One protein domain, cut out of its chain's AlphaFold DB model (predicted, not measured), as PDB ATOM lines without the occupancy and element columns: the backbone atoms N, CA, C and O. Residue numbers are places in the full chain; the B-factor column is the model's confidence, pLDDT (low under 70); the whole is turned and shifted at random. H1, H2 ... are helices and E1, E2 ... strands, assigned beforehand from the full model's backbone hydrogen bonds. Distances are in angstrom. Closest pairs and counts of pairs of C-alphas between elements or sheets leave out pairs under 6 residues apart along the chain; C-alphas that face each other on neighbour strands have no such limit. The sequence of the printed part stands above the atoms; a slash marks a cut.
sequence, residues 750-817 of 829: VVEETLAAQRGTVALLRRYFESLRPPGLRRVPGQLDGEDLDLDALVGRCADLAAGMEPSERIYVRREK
ATOM      1  N   VAL A 750      50.653  52.564 -15.589       75.62
ATOM      2  CA  VAL A 750      50.353  53.279 -16.846       75.62
ATOM      3  C   VAL A 750      49.914  52.310 -17.947       75.62
ATOM      4  O   VAL A 750      49.025  52.624 -18.743       75.62
ATOM      5  N   VAL A 751      50.505  51.111 -17.994       76.25
ATOM      6  CA  VAL A 751      50.147  50.070 -18.970       76.25
ATOM      7  C   VAL A 751      48.751  49.525 -18.676       76.25
ATOM      8  O   VAL A 751      47.934  49.416 -19.592       76.25
ATOM      9  N   GLU A 752      48.454  49.220 -17.412       82.75
ATOM     10  CA  GLU A 752      47.140  48.716 -17.005       82.75
ATOM     11  C   GLU A 752      46.027  49.741 -17.239       82.75
ATOM     12  O   GLU A 752      44.983  49.394 -17.799       82.75
ATOM     13  N   GLU A 753      46.262  51.010 -16.902       83.81
ATOM     14  CA  GLU A 753      45.319  52.102 -17.152       83.81
ATOM     15  C   GLU A 753      45.091  52.325 -18.648       83.81
ATOM     16  O   GLU A 753      43.944  52.429 -19.093       83.81
ATOM     17  N   THR A 754      46.157  52.327 -19.454       82.44
ATOM     18  CA  THR A 754      46.048  52.511 -20.909       82.44
ATOM     19  C   THR A 754      45.311  51.340 -21.561       82.44
ATOM     20  O   THR A 754      44.438  51.552 -22.406       82.44
ATOM     21  N   LEU A 755      45.588  50.098 -21.145       82.44
ATOM     22  CA  LEU A 755      44.877  48.904 -21.620       82.44
ATOM     23  C   LEU A 755      43.414  48.872 -21.164       82.44
ATOM     24  O   LEU A 755      42.554  48.389 -21.905       82.44
ATOM     25  N   ALA A 756      43.106  49.380 -19.968       83.88
ATOM     26  CA  ALA A 756      41.737  49.519 -19.490       83.88
ATOM     27  C   ALA A 756      40.972  50.592 -20.283       83.88
ATOM     28  O   ALA A 756      39.852  50.329 -20.729       83.88
ATOM     29  N   ALA A 757      41.592  51.751 -20.524       85.12
ATOM     30  CA  ALA A 757      41.015  52.861 -21.279       85.12
ATOM     31  C   ALA A 757      40.800  52.514 -22.762       85.12
ATOM     32  O   ALA A 757      39.753  52.822 -23.331       85.12
ATOM     33  N   GLN A 758      41.755  51.818 -23.385       83.31
ATOM     34  CA  GLN A 758      41.713  51.427 -24.800       83.31
ATOM     35  C   GLN A 758      41.172  50.006 -25.024       83.31
ATOM     36  O   GLN A 758      41.292  49.463 -26.124       83.31
ATOM     37  N   ARG A 759      40.542  49.385 -24.014       82.12
ATOM     38  CA  ARG A 759      40.066  47.989 -24.070       82.12
ATOM     39  C   ARG A 759      39.196  47.704 -25.298       82.12
ATOM     40  O   ARG A 759      39.312  46.633 -25.891       82.12
ATOM     41  N   GLY A 760      38.350  48.659 -25.692       85.00
ATOM     42  CA  GLY A 760      37.521  48.559 -26.897       85.00
ATOM     43  C   GLY A 760      38.351  48.495 -28.183       85.00
ATOM     44  O   GLY A 760      38.163  47.583 -28.988       85.00
ATOM     45  N   THR A 761      39.311  49.408 -28.342       82.06
ATOM     46  CA  THR A 761      40.229  49.478 -29.490       82.06
ATOM     47  C   THR A 761      41.112  48.235 -29.579       82.06
ATOM     48  O   THR A 761      41.256  47.657 -30.652       82.06
ATOM     49  N   VAL A 762      41.642  47.758 -28.447       83.38
ATOM     50  CA  VAL A 762      42.459  46.535 -28.375       83.38
ATOM     51  C   VAL A 762      41.641  45.298 -28.751       83.38
ATOM     52  O   VAL A 762      42.123  44.445 -29.499       83.38
ATOM     53  N   ALA A 763      40.394  45.193 -28.281       81.38
ATOM     54  CA  ALA A 763      39.499  44.101 -28.662       81.38
ATOM     55  C   ALA A 763      39.152  44.140 -30.160       81.38
ATOM     56  O   ALA A 763      39.093  43.094 -30.806       81.38
ATOM     57  N   LEU A 764      38.964  45.337 -30.723       82.12
ATOM     58  CA  LEU A 764      38.680  45.528 -32.142       82.12
ATOM     59  C   LEU A 764      39.895  45.205 -33.021       82.12
ATOM     60  O   LEU A 764      39.740  44.480 -33.999       82.12
ATOM     61  N   LEU A 765      41.097  45.650 -32.640       80.38
ATOM     62  CA  LEU A 765      42.357  45.297 -33.301       80.38
ATOM     63  C   LEU A 765      42.613  43.792 -33.244       80.38
ATOM     64  O   LEU A 765      42.916  43.196 -34.273       80.38
ATOM     65  N   ARG A 766      42.423  43.148 -32.082       78.19
ATOM     66  CA  ARG A 766      42.507  41.681 -31.976       78.19
ATOM     67  C   ARG A 766      41.534  41.003 -32.924       78.19
ATOM     68  O   ARG A 766      41.955  40.130 -33.669       78.19
ATOM     69  N   ARG A 767      40.273  41.438 -32.961       76.69
ATOM     70  CA  ARG A 767      39.264  40.885 -33.873       76.69
ATOM     71  C   ARG A 767      39.637  41.099 -35.347       76.69
ATOM     72  O   ARG A 767      39.436  40.195 -36.152       76.69
ATOM     73  N   TYR A 768      40.209  42.254 -35.694       75.25
ATOM     74  CA  TYR A 768      40.703  42.552 -37.041       75.25
ATOM     75  C   TYR A 768      41.889  41.657 -37.428       75.25
ATOM     76  O   TYR A 768      41.846  41.019 -38.475       75.25
ATOM     77  N   PHE A 769      42.909  41.523 -36.576       65.88
ATOM     78  CA  PHE A 769      44.047  40.628 -36.825       65.88
ATOM     79  C   PHE A 769      43.652  39.145 -36.817       65.88
ATOM     80  O   PHE A 769      44.183  38.360 -37.600       65.88
ATOM     81  N   GLU A 770      42.682  38.757 -35.988       70.00
ATOM     82  CA  GLU A 770      42.077  37.423 -36.018       70.00
ATOM     83  C   GLU A 770      41.313  37.171 -37.326       70.00
ATOM     84  O   GLU A 770      41.320  36.040 -37.805       70.00
ATOM     85  N   SER A 771      40.712  38.207 -37.930       65.62
ATOM     86  CA  SER A 771      40.023  38.123 -39.228       65.62
ATOM     87  C   SER A 771      40.957  38.172 -40.446       65.62
ATOM     88  O   SER A 771      40.648  37.570 -41.470       65.62
ATOM     89  N   LEU A 772      42.108  38.850 -40.332       58.38
ATOM     90  CA  LEU A 772      43.165  38.904 -41.354       58.38
ATOM     91  C   LEU A 772      44.036  37.646 -41.363       58.38
ATOM     92  O   LEU A 772      44.805  37.432 -42.299       58.38
ATOM     93  N   ARG A 773      43.932  36.805 -40.328       52.09
ATOM     94  CA  ARG A 773      44.576  35.497 -40.316       52.09
ATOM     95  C   ARG A 773      43.911  34.655 -41.413       52.09
ATOM     96  O   ARG A 773      42.720  34.365 -41.288       52.09
ATOM     97  N   PRO A 774      44.627  34.254 -42.480       50.34
ATOM     98  CA  PRO A 774      44.042  33.377 -43.488       50.34
ATOM     99  C   PRO A 774      43.514  32.107 -42.800       50.34
ATOM    100  O   PRO A 774      44.071  31.723 -41.764       50.34
ATOM    101  N   PRO A 775      42.465  31.440 -43.327       53.25
ATOM    102  CA  PRO A 775      41.934  30.201 -42.766       53.25
ATOM    103  C   PRO A 775      42.956  29.070 -42.952       53.25
ATOM    104  O   PRO A 775      42.863  28.218 -43.833       53.25
ATOM    105  N   GLY A 776      43.988  29.103 -42.119       49.97
ATOM    106  CA  GLY A 776      45.076  28.155 -42.041       49.97
ATOM    107  C   GLY A 776      44.918  27.349 -40.765       49.97
ATOM    108  O   GLY A 776      44.822  27.912 -39.678       49.97
ATOM    109  N   LEU A 777      44.849  26.030 -40.947       59.38
ATOM    110  CA  LEU A 777      45.041  24.961 -39.963       59.38
ATOM    111  C   LEU A 777      45.366  25.456 -38.541       59.38
ATOM    112  O   LEU A 777      46.500  25.842 -38.247       59.38
ATOM    113  N   ARG A 778      44.381  25.421 -37.637       62.28
ATOM    114  CA  ARG A 778      44.621  25.798 -36.242       62.28
ATOM    115  C   ARG A 778      45.428  24.684 -35.581       62.28
ATOM    116  O   ARG A 778      44.994  23.534 -35.541       62.28
ATOM    117  N   ARG A 779      46.607  25.047 -35.082       70.00
ATOM    118  CA  ARG A 779      47.505  24.190 -34.303       70.00
ATOM    119  C   ARG A 779      46.831  23.891 -32.952       70.00
ATOM    120  O   ARG A 779      46.603  24.817 -32.176       70.00
ATOM    121  N   VAL A 780      46.432  22.643 -32.715       76.31
ATOM    122  CA  VAL A 780      45.825  22.170 -31.461       76.31
ATOM    123  C   VAL A 780      46.915  21.462 -30.646       76.31
ATOM    124  O   VAL A 780      47.339  20.374 -31.048       76.31
ATOM    125  N   PRO A 781      47.402  22.079 -29.554       75.31
ATOM    126  CA  PRO A 781      48.439  21.502 -28.702       75.31
ATOM    127  C   PRO A 781      47.909  20.337 -27.849       75.31
ATOM    128  O   PRO A 781      46.693  20.142 -27.726       75.31
ATOM    129  N   GLY A 782      48.823  19.571 -27.250       75.31
ATOM    130  CA  GLY A 782      48.495  18.552 -26.247       75.31
ATOM    131  C   GLY A 782      47.631  17.389 -26.752       75.31
ATOM    132  O   GLY A 782      46.667  16.994 -26.091       75.31
ATOM    133  N   GLN A 783      47.941  16.847 -27.926       83.19
ATOM    134  CA  GLN A 783      47.299  15.660 -28.491       83.19
ATOM    135  C   GLN A 783      48.143  14.404 -28.247       83.19
ATOM    136  O   GLN A 783      49.358  14.475 -28.084       83.19
ATOM    137  N   LEU A 784      47.478  13.245 -28.206       79.06
ATOM    138  CA  LEU A 784      48.145  11.940 -28.080       79.06
ATOM    139  C   LEU A 784      48.892  11.541 -29.361       79.06
ATOM    140  O   LEU A 784      49.844  10.778 -29.292       79.06
ATOM    141  N   ASP A 785      48.454  12.054 -30.510       71.94
ATOM    142  CA  ASP A 785      49.043  11.788 -31.819       71.94
ATOM    143  C   ASP A 785      48.870  13.032 -32.707       71.94
ATOM    144  O   ASP A 785      47.859  13.744 -32.614       71.94
ATOM    145  N   GLY A 786      49.870  13.337 -33.530       79.88
ATOM    146  CA  GLY A 786      49.949  14.584 -34.282       79.88
ATOM    147  C   GLY A 786      51.154  14.650 -35.215       79.88
ATOM    148  O   GLY A 786      52.057  13.824 -35.169       79.88
ATOM    149  N   GLU A 787      51.146  15.648 -36.094       76.00
ATOM    150  CA  GLU A 787      52.139  15.796 -37.168       76.00
ATOM    151  C   GLU A 787      53.491  16.313 -36.660       76.00
ATOM    152  O   GLU A 787      54.503  16.163 -37.338       76.00
ATOM    153  N   ASP A 788      53.498  16.953 -35.490       79.88
ATOM    154  CA  ASP A 788      54.655  17.638 -34.925       79.88
ATOM    155  C   ASP A 788      54.645  17.536 -33.392       79.88
ATOM    156  O   ASP A 788      53.592  17.315 -32.788       79.88
ATOM    157  N   LEU A 789      55.804  17.699 -32.756       77.75
ATOM    158  CA  LEU A 789      55.937  17.657 -31.299       77.75
ATOM    159  C   LEU A 789      55.630  19.025 -30.678       77.75
ATOM    160  O   LEU A 789      56.026  20.084 -31.171       77.75
ATOM    161  N   ASP A 790      54.919  18.998 -29.559       82.31
ATOM    162  CA  ASP A 790      54.665  20.165 -28.731       82.31
ATOM    163  C   ASP A 790      55.840  20.347 -27.771       82.31
ATOM    164  O   ASP A 790      55.949  19.633 -26.772       82.31
ATOM    165  N   LEU A 791      56.754  21.264 -28.095       81.50
ATOM    166  CA  LEU A 791      57.959  21.491 -27.297       81.50
ATOM    167  C   LEU A 791      57.626  21.852 -25.842       81.50
ATOM    168  O   LEU A 791      58.313  21.374 -24.944       81.50
ATOM    169  N   ASP A 792      56.545  22.592 -25.595       80.94
ATOM    170  CA  ASP A 792      56.153  22.987 -24.238       80.94
ATOM    171  C   ASP A 792      55.652  21.779 -23.430       80.94
ATOM    172  O   ASP A 792      56.051  21.576 -22.280       80.94
ATOM    173  N   ALA A 793      54.837  20.913 -24.045       81.75
ATOM    174  CA  ALA A 793      54.370  19.681 -23.405       81.75
ATOM    175  C   ALA A 793      55.500  18.649 -23.232       81.75
ATOM    176  O   ALA A 793      55.504  17.890 -22.261       81.75
ATOM    177  N   LEU A 794      56.477  18.629 -24.144       83.44
ATOM    178  CA  LEU A 794      57.658  17.773 -24.057       83.44
ATOM    179  C   LEU A 794      58.579  18.209 -22.910       83.44
ATOM    180  O   LEU A 794      59.032  17.367 -22.136       83.44
ATOM    181  N   VAL A 795      58.825  19.516 -22.776       85.06
ATOM    182  CA  VAL A 795      59.608  20.087 -21.672       85.06
ATOM    183  C   VAL A 795      58.918  19.812 -20.337       85.06
ATOM    184  O   VAL A 795      59.575  19.339 -19.410       85.06
ATOM    185  N   GLY A 796      57.597  20.004 -20.260       83.25
ATOM    186  CA  GLY A 796      56.801  19.643 -19.084       83.25
ATOM    187  C   GLY A 796      56.915  18.156 -18.732       83.25
ATOM    188  O   GLY A 796      57.241  17.815 -17.602       83.25
ATOM    189  N   ARG A 797      56.778  17.262 -19.718       84.56
ATOM    190  CA  ARG A 797      56.959  15.813 -19.531       84.56
ATOM    191  C   ARG A 797      58.351  15.448 -19.013       84.56
ATOM    192  O   ARG A 797      58.470  14.569 -18.162       84.56
ATOM    193  N   CYS A 798      59.403  16.088 -19.518       83.06
ATOM    194  CA  CYS A 798      60.766  15.873 -19.027       83.06
ATOM    195  C   CYS A 798      60.935  16.369 -17.583       83.06
ATOM    196  O   CYS A 798      61.599  15.700 -16.791       83.06
ATOM    197  N   ALA A 799      60.308  17.494 -17.228       83.38
ATOM    198  CA  ALA A 799      60.297  18.010 -15.862       83.38
ATOM    199  C   ALA A 799      59.526  17.085 -14.901       83.38
ATOM    200  O   ALA A 799      60.032  16.774 -13.824       83.38
ATOM    201  N   ASP A 800      58.362  16.572 -15.308       85.75
ATOM    202  CA  ASP A 800      57.541  15.652 -14.510       85.75
ATOM    203  C   ASP A 800      58.244  14.306 -14.278       85.75
ATOM    204  O   ASP A 800      58.256  13.794 -13.157       85.75
ATOM    205  N   LEU A 801      58.913  13.769 -15.308       82.94
ATOM    206  CA  LEU A 801      59.749  12.568 -15.196       82.94
ATOM    207  C   LEU A 801      60.930  12.778 -14.243       82.94
ATOM    208  O   LEU A 801      61.226  11.900 -13.433       82.94
ATOM    209  N   ALA A 802      61.589  13.938 -14.310       77.81
ATOM    210  CA  ALA A 802      62.668  14.288 -13.388       77.81
ATOM    211  C   ALA A 802      62.164  14.470 -11.942       77.81
ATOM    212  O   ALA A 802      62.899  14.189 -10.997       77.81
ATOM    213  N   ALA A 803      60.905  14.882 -11.770       82.31
ATOM    214  CA  ALA A 803      60.233  15.011 -10.480       82.31
ATOM    215  C   ALA A 803      59.611  13.695  -9.960       82.31
ATOM    216  O   ALA A 803      59.045  13.682  -8.867       82.31
ATOM    217  N   GLY A 804      59.710  12.586 -10.707       80.50
ATOM    218  CA  GLY A 804      59.155  11.282 -10.324       80.50
ATOM    219  C   GLY A 804      57.625  11.192 -10.393       80.50
ATOM    220  O   GLY A 804      57.042  10.296  -9.782       80.50
ATOM    221  N   MET A 805      56.973  12.114 -11.106       82.94
ATOM    222  CA  MET A 805      55.529  12.111 -11.345       82.94
ATOM    223  C   MET A 805      55.195  11.374 -12.647       82.94
ATOM    224  O   MET A 805      56.030  11.264 -13.544       82.94
ATOM    225  N   GLU A 806      53.971  10.851 -12.757       79.06
ATOM    226  CA  GLU A 806      53.519  10.153 -13.964       79.06
ATOM    227  C   GLU A 806      53.221  11.178 -15.078       79.06
ATOM    228  O   GLU A 806      52.315  12.001 -14.922       79.06
ATOM    229  N   PRO A 807      53.989  11.185 -16.183       82.62
ATOM    230  CA  PRO A 807      53.876  12.222 -17.199       82.62
ATOM    231  C   PRO A 807      52.675  12.010 -18.125       82.62
ATOM    232  O   PRO A 807      52.304  10.887 -18.462       82.62
ATOM    233  N   SER A 808      52.133  13.109 -18.645       79.81
ATOM    234  CA  SER A 808      51.127  13.076 -19.711       79.81
ATOM    235  C   SER A 808      51.731  12.609 -21.047       79.81
ATOM    236  O   SER A 808      52.766  13.109 -21.482       79.81
ATOM    237  N   GLU A 809      51.049  11.699 -21.750       79.44
ATOM    238  CA  GLU A 809      51.448  11.222 -23.091       79.44
ATOM    239  C   GLU A 809      51.054  12.183 -24.228       79.44
ATOM    240  O   GLU A 809      51.338  11.947 -25.401       79.44
ATOM    241  N   ARG A 810      50.393  13.295 -23.898       84.88
ATOM    242  CA  ARG A 810      49.884  14.280 -24.857       84.88
ATOM    243  C   ARG A 810      50.961  15.277 -25.297       84.88
ATOM    244  O   ARG A 810      50.874  16.457 -24.974       84.88
ATOM    245  N   ILE A 811      51.974  14.794 -26.008       85.94
ATOM    246  CA  ILE A 811      53.137  15.594 -26.439       85.94
ATOM    247  C   ILE A 811      53.095  16.027 -27.905       85.94
ATOM    248  O   ILE A 811      54.056  16.615 -28.391       85.94
ATOM    249  N   TYR A 812      52.021  15.718 -28.626       83.94
ATOM    250  CA  TYR A 812      51.921  15.996 -30.053       83.94
ATOM    251  C   TYR A 812      50.976  17.152 -30.347       83.94
ATOM    252  O   TYR A 812      50.089  17.500 -29.568       83.94
ATOM    253  N   VAL A 813      51.150  17.731 -31.525       84.69
ATOM    254  CA  VAL A 813      50.345  18.827 -32.030       84.69
ATOM    255  C   VAL A 813      49.654  18.411 -33.315       84.69
ATOM    256  O   VAL A 813      50.285  17.922 -34.253       84.69
ATOM    257  N   ARG A 814      48.345  18.666 -33.395       80.06
ATOM    258  CA  ARG A 814      47.538  18.353 -34.579       80.06
ATOM    259  C   ARG A 814      46.998  19.618 -35.232       80.06
ATOM    260  O   ARG A 814      46.585  20.557 -34.558       80.06
ATOM    261  N   ARG A 815      47.002  19.656 -36.561       74.62
ATOM    262  CA  ARG A 815      46.495  20.772 -37.365       74.62
ATOM    263  C   ARG A 815      45.070  20.459 -37.831       74.62
ATOM    264  O   ARG A 815      44.878  19.606 -38.688       74.62
ATOM    265  N   GLU A 816      44.063  21.133 -37.274       67.31
ATOM    266  CA  GLU A 816      42.655  20.913 -37.649       67.31
ATOM    267  C   GLU A 816      42.087  22.066 -38.494       67.31
ATOM    268  O   GLU A 816      42.279  23.249 -38.192       67.31
ATOM    269  N   LYS A 817      41.334  21.718 -39.548       54.62
ATOM    270  CA  LYS A 817      40.460  22.651 -40.277       54.62
ATOM    271  C   LYS A 817      39.122  22.736 -39.544       54.62
ATOM    272  O   LYS A 817      38.315  21.817 -39.623       54.62
TER     273      LYS A 817
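This is residues 750 to 817 of the 829 residues of an uncharacterized protein of Nitrospira sp. OLB3 (UniProt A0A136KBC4). The model is a wide, flat V: one arm, made of H1 and H2, stands free, and the other is a slender body in which a two-stranded antiparallel ribbon, E1 and E2, meets the first turn of H3 near one end. Residues 803 to 811 fold back from the far end of H3 to E2. The printed part has 68 residues, with three named helices and two named strands in the order H1, H2, E1, H3, E2; its class is mixed, helices and strands. It is extended, with a radius of gyration of the C-alphas of 18.0 A and spans of 47 by 33 by 12 A.

H1 is residues 750 to 757, beginning at C-alpha 750 (50.353, 53.279, -16.846). H2, residues 759 to 772, is 19.8 A long. E1 is residues 778 to 783, 13.0 A. H3, residues 791 to 802, is 16.4 A long. E2, residues 812 to 816, is 13.0 A and ends at C-alpha 816 (42.655, 20.913, -37.649).

H1 and H2 are close but not clearly touching, about perpendicular at 80 degrees; their closest C-alphas, of Leu 755 and Val 762, are 7.6 A apart. H2 is apart from H3 and E2. E1 and E2 are antiparallel neighbours at 147 degrees, with N 780 and O 814 at 2.8 A and N 814 and O 780 at 3.1 A, within hydrogen-bond range. Residues 788 to 789 also pair, antiparallel, with residues 812 to 813 of E2. The closest C-alphas of E1 and H3, of Gly 782 and Ala 793, are 6.6 A apart. In H1, H2 and H3 every O i to N i+4 pair is within hydrogen-bond range.

The two C-alphas farthest apart, of Thr 761 and Gly 804, are 46.7 A apart. Residues 750 to 774 stand free. The printed part has no cut and no long link. Its mean pLDDT is 76.9, with residue 769, residues 771 to 778 and residues 816 to 817 under 70.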